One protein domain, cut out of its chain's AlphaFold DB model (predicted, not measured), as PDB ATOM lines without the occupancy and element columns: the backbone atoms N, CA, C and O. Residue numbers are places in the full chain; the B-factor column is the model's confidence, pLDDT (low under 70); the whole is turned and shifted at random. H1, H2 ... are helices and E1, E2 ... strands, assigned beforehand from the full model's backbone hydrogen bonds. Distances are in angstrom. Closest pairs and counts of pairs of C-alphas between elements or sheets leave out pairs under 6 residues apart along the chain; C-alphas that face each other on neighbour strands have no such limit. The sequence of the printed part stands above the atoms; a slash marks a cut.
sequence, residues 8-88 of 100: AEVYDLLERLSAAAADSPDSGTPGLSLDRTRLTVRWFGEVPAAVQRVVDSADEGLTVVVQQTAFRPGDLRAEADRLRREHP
ATOM      1  N   ALA A   8      39.342 -25.198  -7.810       79.31
ATOM      2  CA  ALA A   8      40.313 -24.177  -8.194       79.31
ATOM      3  C   ALA A   8      39.666 -22.814  -8.504       79.31
ATOM      4  O   ALA A   8      40.046 -21.833  -7.879       79.31
ATOM      5  N   GLU A   9      38.636 -22.761  -9.354       81.25
ATOM      6  CA  GLU A   9      37.937 -21.512  -9.721       81.25
ATOM      7  C   GLU A   9      37.392 -20.764  -8.493       81.25
ATOM      8  O   GLU A   9      37.523 -19.545  -8.375       81.25
ATOM      9  N   VAL A  10      36.827 -21.505  -7.532       86.06
ATOM     10  CA  VAL A  10      36.321 -20.926  -6.279       86.06
ATOM     11  C   VAL A  10      37.457 -20.335  -5.441       86.06
ATOM     12  O   VAL A  10      37.299 -19.252  -4.874       86.06
ATOM     13  N   TYR A  11      38.596 -21.025  -5.342       85.88
ATOM     14  CA  TYR A  11      39.750 -20.526  -4.590       85.88
ATOM     15  C   TYR A  11      40.384 -19.305  -5.260       85.88
ATOM     16  O   TYR A  11      40.658 -18.329  -4.565       85.88
ATOM     17  N   ASP A  12      40.517 -19.308  -6.584       90.19
ATOM     18  CA  ASP A  12      41.041 -18.172  -7.347       90.19
ATOM     19  C   ASP A  12      40.134 -16.939  -7.190       90.19
ATOM     20  O   ASP A  12      40.603 -15.807  -7.044       90.19
ATOM     21  N   LEU A  13      38.810 -17.132  -7.181       91.25
ATOM     22  CA  LEU A  13      37.864 -16.050  -6.910       91.25
ATOM     23  C   LEU A  13      37.992 -15.522  -5.473       91.25
ATOM     24  O   LEU A  13      37.992 -14.307  -5.271       91.25
ATOM     25  N   LEU A  14      38.114 -16.406  -4.479       91.31
ATOM     26  CA  LEU A  14      38.324 -16.023  -3.079       91.31
ATOM     27  C   LEU A  14      39.622 -15.231  -2.890       91.31
ATOM     28  O   LEU A  14      39.627 -14.241  -2.161       91.31
ATOM     29  N   GLU A  15      40.699 -15.627  -3.564       92.62
ATOM     30  CA  GLU A  15      41.973 -14.911  -3.538       92.62
ATOM     31  C   GLU A  15      41.827 -13.504  -4.130       92.62
ATOM     32  O   GLU A  15      42.204 -12.516  -3.495       92.62
ATOM     33  N   ARG A  16      41.187 -13.383  -5.301       94.75
ATOM     34  CA  ARG A  16      40.909 -12.079  -5.926       94.75
ATOM     35  C   ARG A  16      40.016 -11.194  -5.060       94.75
ATOM     36  O   ARG A  16      40.263  -9.991  -4.975       94.75
ATOM     37  N   LEU A  17      39.006 -11.764  -4.399       93.62
ATOM     38  CA  LEU A  17      38.154 -11.038  -3.452       93.62
ATOM     39  C   LEU A  17      38.955 -10.552  -2.244       93.62
ATOM     40  O   LEU A  17      38.805  -9.398  -1.853       93.62
ATOM     41  N   SER A  18      39.824 -11.396  -1.684       91.38
ATOM     42  CA  SER A  18      40.695 -11.022  -0.568       91.38
ATOM     43  C   SER A  18      41.631  -9.875  -0.953       91.38
ATOM     44  O   SER A  18      41.749  -8.900  -0.213       91.38
ATOM     45  N   ALA A  19      42.244  -9.947  -2.138       94.44
ATOM     46  CA  ALA A  19      43.104  -8.889  -2.658       94.44
ATOM     47  C   ALA A  19      42.336  -7.578  -2.900       94.44
ATOM     48  O   ALA A  19      42.824  -6.504  -2.555       94.44
ATOM     49  N   ALA A  20      41.120  -7.652  -3.452       94.31
ATOM     50  CA  ALA A  20      40.277  -6.480  -3.686       94.31
ATOM     51  C   ALA A  20      39.733  -5.858  -2.388       94.31
ATOM     52  O   ALA A  20      39.532  -4.645  -2.332       94.31
ATOM     53  N   ALA A  21      39.492  -6.675  -1.361       91.44
ATOM     54  CA  ALA A  21      39.048  -6.216  -0.052       91.44
ATOM     55  C   ALA A  21      40.179  -5.570   0.763       91.44
ATOM     56  O   ALA A  21      39.878  -4.721   1.595       91.44
ATOM     57  N   ALA A  22      41.445  -5.944   0.522       89.38
ATOM     58  CA  ALA A  22      42.644  -5.338   1.113       89.38
ATOM     59  C   ALA A  22      42.562  -5.142   2.643       89.38
ATOM     60  O   ALA A  22      42.823  -4.053   3.150       89.38
ATOM     61  N   ASP A  23      42.135  -6.179   3.372       84.88
ATOM     62  CA  ASP A  23      41.919  -6.148   4.830       84.88
ATOM     63  C   ASP A  23      40.926  -5.075   5.318       84.88
ATOM     64  O   ASP A  23      40.957  -4.660   6.479       84.88
ATOM     65  N   SER A  24      40.009  -4.634   4.447       91.12
ATOM     66  CA  SER A  24      38.966  -3.670   4.798       91.12
ATOM     67  C   SER A  24      38.226  -4.095   6.076       91.12
ATOM     68  O   SER A  24      37.739  -5.230   6.154       91.12
ATOM     69  N   PRO A  25      38.059  -3.187   7.057       92.62
ATOM     70  CA  PRO A  25      37.332  -3.479   8.293       92.62
ATOM     71  C   PRO A  25      35.840  -3.752   8.053       92.62
ATOM     72  O   PRO A  25      35.162  -4.304   8.923       92.62
ATOM     73  N   ASP A  26      35.342  -3.371   6.878       94.88
ATOM     74  CA  ASP A  26      33.963  -3.567   6.452       94.88
ATOM     75  C   ASP A  26      33.757  -4.937   5.768       94.88
ATOM     76  O   ASP A  26      32.618  -5.360   5.563       94.88
ATOM     77  N   SER A  27      34.841  -5.664   5.462       93.81
ATOM     78  CA  SER A  27      34.809  -6.993   4.843       93.81
ATOM     79  C   SER A  27      34.608  -8.103   5.876       93.81
ATOM     80  O   SER A  27      35.365  -8.258   6.843       93.81
ATOM     81  N   GLY A  28      33.557  -8.901   5.688       90.56
ATOM     82  CA  GLY A  28      33.280 -10.084   6.496       90.56
ATOM     83  C   GLY A  28      33.916 -11.345   5.914       90.56
ATOM     84  O   GLY A  28      34.267 -11.406   4.741       90.56
ATOM     85  N   THR A  29      34.024 -12.398   6.729       88.44
ATOM     86  CA  THR A  29      34.484 -13.705   6.237       88.44
ATOM     87  C   THR A  29      33.516 -14.232   5.162       88.44
ATOM     88  O   THR A  29      32.311 -14.339   5.442       88.44
ATOM     89  N   PRO A  30      34.001 -14.564   3.948       90.12
ATOM     90  CA  PRO A  30      33.160 -15.128   2.902       90.12
ATOM     91  C   PRO A  30      32.568 -16.469   3.332       90.12
ATOM     92  O   PRO A  30      33.209 -17.250   4.036       90.12
ATOM     93  N   GLY A  31      31.341 -16.733   2.905       89.88
ATOM     94  CA  GLY A  31      30.681 -18.011   3.118       89.88
ATOM     95  C   GLY A  31      30.580 -18.798   1.821       89.88
ATOM     96  O   GLY A  31      30.209 -18.228   0.804       89.88
ATOM     97  N   LEU A  32      30.867 -20.096   1.854       89.75
ATOM     98  CA  LEU A  32      30.703 -20.996   0.711       89.75
ATOM     99  C   LEU A  32      29.673 -22.072   1.066       89.75
ATOM    100  O   LEU A  32      29.839 -22.743   2.086       89.75
ATOM    101  N   SER A  33      28.642 -22.241   0.234       88.75
ATOM    102  CA  SER A  33      27.639 -23.300   0.405       88.75
ATOM    103  C   SER A  33      28.265 -24.697   0.326       88.75
ATOM    104  O   SER A  33      29.323 -24.897  -0.283       88.75
ATOM    105  N   LEU A  34      27.609 -25.698   0.921       85.06
ATOM    106  CA  LEU A  34      28.145 -27.068   0.976       85.06
ATOM    107  C   LEU A  34      28.360 -27.694  -0.411       85.06
ATOM    108  O   LEU A  34      29.344 -28.409  -0.632       85.06
ATOM    109  N   ASP A  35      27.457 -27.397  -1.343       86.62
ATOM    110  CA  ASP A  35      27.514 -27.824  -2.742       86.62
ATOM    111  C   ASP A  35      28.499 -27.002  -3.592       86.62
ATOM    112  O   ASP A  35      28.761 -27.362  -4.736       86.62
ATOM    113  N   ARG A  36      29.094 -25.945  -3.017       85.50
ATOM    114  CA  ARG A  36      30.058 -25.026  -3.645       85.50
ATOM    115  C   ARG A  36      29.519 -24.268  -4.857       85.50
ATOM    116  O   ARG A  36      30.308 -23.770  -5.652       85.50
ATOM    117  N   THR A  37      28.202 -24.138  -4.977       87.94
ATOM    118  CA  THR A  37      27.564 -23.388  -6.070       87.94
ATOM    119  C   THR A  37      27.248 -21.944  -5.691       87.94
ATOM    120  O   THR A  37      26.895 -21.145  -6.560       87.94
ATOM    121  N   ARG A  38      27.388 -21.578  -4.407       90.88
ATOM    122  CA  ARG A  38      27.122 -20.228  -3.910       90.88
ATOM    123  C   ARG A  38      28.233 -19.702  -3.012       90.88
ATOM    124  O   ARG A  38      28.541 -20.295  -1.980       90.88
ATOM    125  N   LEU A  39      28.747 -18.528  -3.366       92.06
ATOM    126  CA  LEU A  39      29.654 -17.735  -2.547       92.06
ATOM    127  C   LEU A  39      28.933 -16.486  -2.019       92.06
ATOM    128  O   LEU A  39      28.459 -15.651  -2.786       92.06
ATOM    129  N   THR A  40      28.882 -16.336  -0.702       93.81
ATOM    130  CA  THR A  40      28.334 -15.164  -0.013       93.81
ATOM    131  C   THR A  40      29.475 -14.238   0.404       93.81
ATOM    132  O   THR A  40      30.277 -14.577   1.278       93.81
ATOM    133  N   VAL A  41      29.535 -13.042  -0.183       94.00
ATOM    134  CA  VAL A  41      30.461 -11.965   0.195       94.00
ATOM    135  C   VAL A  41      29.763 -11.058   1.200       94.00
ATOM    136  O   VAL A  41      28.768 -10.420   0.875       94.00
ATOM    137  N   ARG A  42      30.258 -11.000   2.436       93.12
ATOM    138  CA  ARG A  42      29.671 -10.166   3.494       93.12
ATOM    139  C   ARG A  42      30.329  -8.800   3.513       93.12
ATOM    140  O   ARG A  42      31.551  -8.731   3.629       93.12
ATOM    141  N   TRP A  43      29.531  -7.743   3.454       96.06
ATOM    142  CA  TRP A  43      30.049  -6.381   3.437       96.06
ATOM    143  C   TRP A  43      29.212  -5.446   4.302       96.06
ATOM    144  O   TRP A  43      27.986  -5.475   4.236       96.06
ATOM    145  N   PHE A  44      29.875  -4.610   5.093       96.50
ATOM    146  CA  PHE A  44      29.234  -3.524   5.821       96.50
ATOM    147  C   PHE A  44      29.244  -2.247   4.975       96.50
ATOM    148  O   PHE A  44      30.301  -1.755   4.587       96.50
ATOM    149  N   GLY A  45      28.069  -1.675   4.722       95.31
ATOM    150  CA  GLY A  45      27.946  -0.422   3.982       95.31
ATOM    151  C   GLY A  45      28.208  -0.567   2.481       95.31
ATOM    152  O   GLY A  45      27.949  -1.605   1.868       95.31
ATOM    153  N   GLU A  46      28.680   0.511   1.856       95.56
ATOM    154  CA  GLU A  46      28.853   0.546   0.404       95.56
ATOM    155  C   GLU A  46      29.991  -0.375  -0.056       95.56
ATOM    156  O   GLU A  46      31.094  -0.368   0.494       95.56
ATOM    157  N   VAL A  47      29.711  -1.172  -1.089       95.88
ATOM    158  CA  VAL A  47      30.675  -2.105  -1.677       95.88
ATOM    159  C   VAL A  47      31.625  -1.325  -2.587       95.88
ATOM    160  O   VAL A  47      31.165  -0.702  -3.546       95.88
ATOM    161  N   PRO A  48      32.949  -1.377  -2.366       96.00
ATOM    162  CA  PRO A  48      33.898  -0.728  -3.252       96.00
ATOM    163  C   PRO A  48      33.788  -1.273  -4.675       96.00
ATOM    164  O   PRO A  48      33.710  -2.485  -4.886       96.00
ATOM    165  N   ALA A  49      33.914  -0.395  -5.671       96.12
ATOM    166  CA  ALA A  49      33.865  -0.784  -7.081       96.12
ATOM    167  C   ALA A  49      34.890  -1.876  -7.447       96.12
ATOM    168  O   ALA A  49      34.658  -2.670  -8.353       96.12
ATOM    169  N   ALA A  50      36.031  -1.936  -6.749       94.94
ATOM    170  CA  ALA A  50      37.014  -3.001  -6.931       94.94
ATOM    171  C   ALA A  50      36.488  -4.380  -6.523       94.94
ATOM    172  O   ALA A  50      36.704  -5.343  -7.251       94.94
ATOM    173  N   VAL A  51      35.766  -4.454  -5.407       95.38
ATOM    174  CA  VAL A  51      35.133  -5.686  -4.926       95.38
ATOM    175  C   VAL A  51      33.972  -6.062  -5.840       95.38
ATOM    176  O   VAL A  51      33.888  -7.211  -6.263       95.38
ATOM    177  N   GLN A  52      33.142  -5.086  -6.228       96.25
ATOM    178  CA  GLN A  52      32.030  -5.320  -7.150       96.25
ATOM    179  C   GLN A  52      32.512  -5.898  -8.488       96.25
ATOM    180  O   GLN A  52      31.980  -6.900  -8.947       96.25
ATOM    181  N   ARG A  53      33.607  -5.368  -9.054       96.19
ATOM    182  CA  ARG A  53      34.217  -5.918 -10.278       96.19
ATOM    183  C   ARG A  53      34.633  -7.384 -10.151       96.19
ATOM    184  O   ARG A  53      34.586  -8.109 -11.138       96.19
ATOM    185  N   VAL A  54      35.079  -7.815  -8.971       94.88
ATOM    186  CA  VAL A  54      35.427  -9.224  -8.748       94.88
ATOM    187  C   VAL A  54      34.163 -10.076  -8.644       94.88
ATOM    188  O   VAL A  54      34.112 -11.139  -9.259       94.88
ATOM    189  N   VAL A  55      33.133  -9.599  -7.941       93.75
ATOM    190  CA  VAL A  55      31.820 -10.266  -7.859       93.75
ATOM    191  C   VAL A  55      31.211 -10.465  -9.250       93.75
ATOM    192  O   VAL A  55      30.773 -11.566  -9.568       93.75
ATOM    193  N   ASP A  56      31.263  -9.439 -10.097       94.00
ATOM    194  CA  ASP A  56      30.705  -9.469 -11.454       94.00
ATOM    195  C   ASP A  56      31.495 -10.381 -12.411       94.00
ATOM    196  O   ASP A  56      31.014 -10.717 -13.489       94.00
ATOM    197  N   SER A  57      32.712 -10.784 -12.033       91.31
ATOM    198  CA  SER A  57      33.578 -11.666 -12.830       91.31
ATOM    199  C   SER A  57      33.407 -13.156 -12.517       91.31
ATOM    200  O   SER A  57      34.249 -13.961 -12.914       91.31
ATOM    201  N   ALA A  58      32.387 -13.514 -11.738       88.31
ATOM    202  CA  ALA A  58      32.108 -14.898 -11.391       88.31
ATOM    203  C   ALA A  58      31.663 -15.709 -12.616       88.31
ATOM    204  O   ALA A  58      30.905 -15.220 -13.453       88.31
ATOM    205  N   ASP A  59      32.115 -16.960 -12.694       81.88
ATOM    206  CA  ASP A  59      31.723 -17.875 -13.762       81.88
ATOM    207  C   ASP A  59      30.234 -18.246 -13.670       81.88
ATOM    208  O   ASP A  59      29.661 -18.312 -12.581       81.88
ATOM    209  N   GLU A  60      29.612 -18.583 -14.808       78.56
ATOM    210  CA  GLU A  60      28.180 -18.940 -14.908       78.56
ATOM    211  C   GLU A  60      27.758 -20.102 -13.983       78.56
ATOM    212  O   GLU A  60      26.579 -20.280 -13.681       78.56
ATOM    213  N   GLY A  61      28.726 -20.899 -13.523       81.94
ATOM    214  CA  GLY A  61      28.536 -22.028 -12.618       81.94
ATOM    215  C   GLY A  61      28.510 -21.695 -11.122       81.94
ATOM    216  O   GLY A  61      28.179 -22.570 -10.321       81.94
ATOM    217  N   LEU A  62      28.867 -20.467 -10.737       87.44
ATOM    218  CA  LEU A  62      29.018 -20.048  -9.346       87.44
ATOM    219  C   LEU A  62      28.206 -18.780  -9.084       87.44
ATOM    220  O   LEU A  62      28.515 -17.695  -9.565       87.44
ATOM    221  N   THR A  63      27.178 -18.894  -8.248       91.31
ATOM    222  CA  THR A  63      26.399 -17.733  -7.813       91.31
ATOM    223  C   THR A  63      27.167 -16.969  -6.741       91.31
ATOM    224  O   THR A  63      27.366 -17.481  -5.639       91.31
ATOM    225  N   VAL A  64      27.540 -15.722  -7.014       93.31
ATOM    226  CA  VAL A  64      28.132 -14.834  -6.006       93.31
ATOM    227  C   VAL A  64      27.091 -13.823  -5.549       93.31
ATOM    228  O   VAL A  64      26.487 -13.129  -6.361       93.31
ATOM    229  N   VAL A  65      26.869 -13.742  -4.239       94.12
ATOM    230  CA  VAL A  65      25.903 -12.815  -3.641       94.12
ATOM    231  C   VAL A  65      26.616 -11.920  -2.648       94.12
ATOM    232  O   VAL A  65      27.294 -12.412  -1.746       94.12
ATOM    233  N   VAL A  66      26.419 -10.609  -2.767       94.81
ATOM    234  CA  VAL A  66      26.836  -9.676  -1.721       94.81
ATOM    235  C   VAL A  66      25.735  -9.565  -0.674       94.81
ATOM    236  O   VAL A  66      24.631  -9.103  -0.953       94.81
ATOM    237  N   GLN A  67      26.042  -9.986   0.549       94.44
ATOM    238  CA  GLN A  67      25.181  -9.821   1.708       94.44
ATOM    239  C   GLN A  67      25.607  -8.584   2.497       94.44
ATOM    240  O   GLN A  67      26.679  -8.554   3.106       94.44
ATOM    241  N   GLN A  68      24.722  -7.593   2.535       94.94
ATOM    242  CA  GLN A  68      24.882  -6.412   3.374       94.94
ATOM    243  C   GLN A  68      24.749  -6.772   4.856       94.94
ATOM    244  O   GLN A  68      23.806  -7.462   5.255       94.94
ATOM    245  N   THR A  69      25.688  -6.307   5.677       92.75
ATOM    246  CA  THR A  69      25.672  -6.511   7.126       92.75
ATOM    247  C   THR A  69      25.278  -5.229   7.848       92.75
ATOM    248  O   THR A  69      25.707  -4.135   7.496       92.75
ATOM    249  N   ALA A  70      24.458  -5.362   8.895       93.44
ATOM    250  CA  ALA A  70      24.012  -4.223   9.705       93.44
ATOM    251  C   ALA A  70      25.102  -3.688  10.652       93.44
ATOM    252  O   ALA A  70      25.022  -2.553  11.111       93.44
ATOM    253  N   PHE A  71      26.112  -4.509  10.944       93.31
ATOM    254  CA  PHE A  71      27.227  -4.185  11.829       93.31
ATOM    255  C   PHE A  71      28.545  -4.506  11.137       93.31
ATOM    256  O   PHE A  71      28.600  -5.400  10.280       93.31
ATOM    257  N   ARG A  72      29.611  -3.809  11.537       93.31
ATOM    258  CA  ARG A  72      30.951  -4.118  11.050       93.31
ATOM    259  C   ARG A  72      31.394  -5.485  11.566       93.31
ATOM    260  O   ARG A  72      31.194  -5.794  12.745       93.31
ATOM    261  N   PRO A  73      32.056  -6.298  10.730       88.06
ATOM    262  CA  PRO A  73      32.623  -7.576  11.154       88.06
ATOM    263  C   PRO A  73      33.570  -7.460  12.357       88.06
ATOM    264  O   PRO A  73      33.565  -8.336  13.219       88.06
ATOM    265  N   GLY A  74      34.367  -6.386  12.436       86.94
ATOM    266  CA  GLY A  74      35.232  -6.108  13.588       86.94
ATOM    267  C   GLY A  74      34.451  -5.907  14.891       86.94
ATOM    268  O   GLY A  74      34.788  -6.520  15.902       86.94
ATOM    269  N   ASP A  75      33.364  -5.135  14.843       92.81
ATOM    270  CA  ASP A  75      32.524  -4.842  16.010       92.81
ATOM    271  C   ASP A  75      31.820  -6.106  16.518       92.81
ATOM    272  O   ASP A  75      31.800  -6.372  17.716       92.81
ATOM    273  N   LEU A  76      31.316  -6.946  15.605       90.06
ATOM    274  CA  LEU A  76      30.704  -8.228  15.964       90.06
ATOM    275  C   LEU A  76      31.703  -9.191  16.619       90.06
ATOM    276  O   LEU A  76      31.336  -9.911  17.547       90.06
ATOM    277  N   ARG A  77      32.964  -9.209  16.163       87.69
ATOM    278  CA  ARG A  77      34.024 -10.017  16.793       87.69
ATOM    279  C   ARG A  77      34.357  -9.500  18.191       87.69
ATOM    280  O   ARG A  77      34.429 -10.297  19.121       87.69
ATOM    281  N   ALA A  78      34.503  -8.185  18.346       91.69
ATOM    282  CA  ALA A  78      34.758  -7.570  19.646       91.69
ATOM    283  C   ALA A  78      33.623  -7.859  20.641       91.69
ATOM    284  O   ALA A  78      33.880  -8.194  21.799       91.69
ATOM    285  N   GLU A  79      32.374  -7.792  20.179       93.75
ATOM    286  CA  GLU A  79      31.201  -8.099  20.992       93.75
ATOM    287  C   GLU A  79      31.132  -9.583  21.367       93.75
ATOM    288  O   GLU A  79      30.893  -9.920  22.526       93.75
ATOM    289  N   ALA A  80      31.422 -10.488  20.430       91.19
ATOM    290  CA  ALA A  80      31.513 -11.916  20.722       91.19
ATOM    291  C   ALA A  80      32.587 -12.223  21.782       91.19
ATOM    292  O   ALA A  80      32.349 -13.005  22.706       91.19
ATOM    293  N   ASP A  81      33.751 -11.572  21.694       91.56
ATOM    294  CA  ASP A  81      34.815 -11.706  22.690       91.56
ATOM    295  C   ASP A  81      34.424 -11.129  24.053       91.56
ATOM    296  O   ASP A  81      34.769 -11.708  25.089       91.56
ATOM    297  N   ARG A  82      33.689 -10.012  24.072       94.56
ATOM    298  CA  ARG A  82      33.131  -9.431  25.295       94.56
ATOM    299  C   ARG A  82      32.162 -10.403  25.965       94.56
ATOM    300  O   ARG A  82      32.358 -10.724  27.134       94.56
ATOM    301  N   LEU A  83      31.197 -10.936  25.215       94.44
ATOM    302  CA  LEU A  83      30.206 -11.892  25.717       94.44
ATOM    303  C   LEU A  83      30.863 -13.155  26.282       94.44
ATOM    304  O   LEU A  83      30.499 -13.609  27.364       94.44
ATOM    305  N   ARG A  84      31.878 -13.695  25.595       90.69
ATOM    306  CA  ARG A  84      32.643 -14.851  26.086       90.69
ATOM    307  C   ARG A  84      33.363 -14.559  27.407       90.69
ATOM    308  O   ARG A  84      33.460 -15.443  28.251       90.69
ATOM    309  N   ARG A  85      33.878 -13.339  27.586       91.69
ATOM    310  CA  ARG A  85      34.585 -12.926  28.809       91.69
ATOM    311  C   ARG A  85      33.634 -12.672  29.978       91.69
ATOM    312  O   ARG A  85      33.981 -12.994  31.107       91.69
ATOM    313  N   GLU A  86      32.474 -12.076  29.712       95.81
ATOM    314  CA  GLU A  86      31.487 -11.700  30.735       95.81
ATOM    315  C   GLU A  86      30.607 -12.879  31.181       95.81
ATOM    316  O   GLU A  86      30.103 -12.876  32.304       95.81
ATOM    317  N   HIS A  87      30.442 -13.903  30.337       93.50
ATOM    318  CA  HIS A  87      29.520 -15.016  30.582       93.50
ATOM    319  C   HIS A  87      30.148 -16.411  30.375       93.50
ATOM    320  O   HIS A  87      29.559 -17.251  29.687       93.50
ATOM    321  N   PRO A  88      31.321 -16.707  30.967       89.19
ATOM    322  CA  PRO A  88      32.062 -17.940  30.682       89.19
ATOM    323  C   PRO A  88      31.305 -19.222  31.065       89.19
ATOM    324  O   PRO A  88      31.517 -20.261  30.447       89.19
TER     325      PRO A  88
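What this domain is: This is residues 8 to 88 of the 100 residues of an uncharacterized protein of Modestobacter sp. VKM Ac-2676 (UniProt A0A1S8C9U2). What does the model look like? A small body is built on two parallel strands side by side, E1 and E2, with H2 over one face of the pair and H1 beside H2, while H3 leads away as an arm, of which residues 77 to 86 stick out. On the way from H1 to E1 a long unnamed stretch folds back along E1. What is it made of? The printed part has 81 residues with three named helices and two named strands, in the order H1 E1 H2 E2 H3, of mixed class; the sheet has the order E1 E2, all parallel. It is elongated, spanning 46 by 28 by 19 A, and only just loose, close to compact, with a radius of gyration of the C-alphas of 14.2 A.

How they stand to each other: How do the first helix and its partner stand? H1, residues 8 to 21, and H2, residues 49 to 55, touch at a shallow tilt of 13 degrees and run opposite ways; their closest C-alphas, of Ala 20 and Val 51, are 5.4 A apart. H1 is also near E1, residues 38 to 44, with 7 pairs of C-alphas within 10 A. How are the strands joined? E1 and E2, residues 63 to 69, are parallel neighbours at 25 degrees, with N 41 and O 65 at 2.8 A and N 67 and O 41 at 2.8 A, within hydrogen-bond range. E1, H2 and E2 form a strand-helix-strand unit, two parallel strands with a helix between them in the chain, and its crossover is right-handed. The closest C-alphas of H2 and E2, of Val 55 and Val 64, are 6.2 A apart. What of the last helix? H3, residues 73 to 86, touches no helix and is apart from H1 and H2. In H1, H2 and H3 every O i to N i+4 pair is within hydrogen-bond range.

Where its parts are: Where does the first element begin? H1 begins at C-alpha 8, (40.313, -24.177, -8.194), and measures 19.8 A from first to last C-alpha. How long are the others? E1 measures 19.4 A, H2 9.7 A, E2 18.7 A and H3 20.0 A. Where does the last one end? H3 ends at C-alpha 86, (31.487, -11.700, 30.735).

The domain as a whole: How large is it? The two C-alphas farthest apart, of Glu 60 and Glu 86, are 46.3 A apart; without residues 77 to 88, which stand free, the body spans 32 by 24 by 16 A. Which link is long? The link from H1 to E1 is long, with 16 residues, and its residues 31 to 32 pair antiparallel with residues 39 to 40 of E1. Is anything missing or uncertain? The printed part has no cut, its mean pLDDT is 91.3, and no printed residue is under 70.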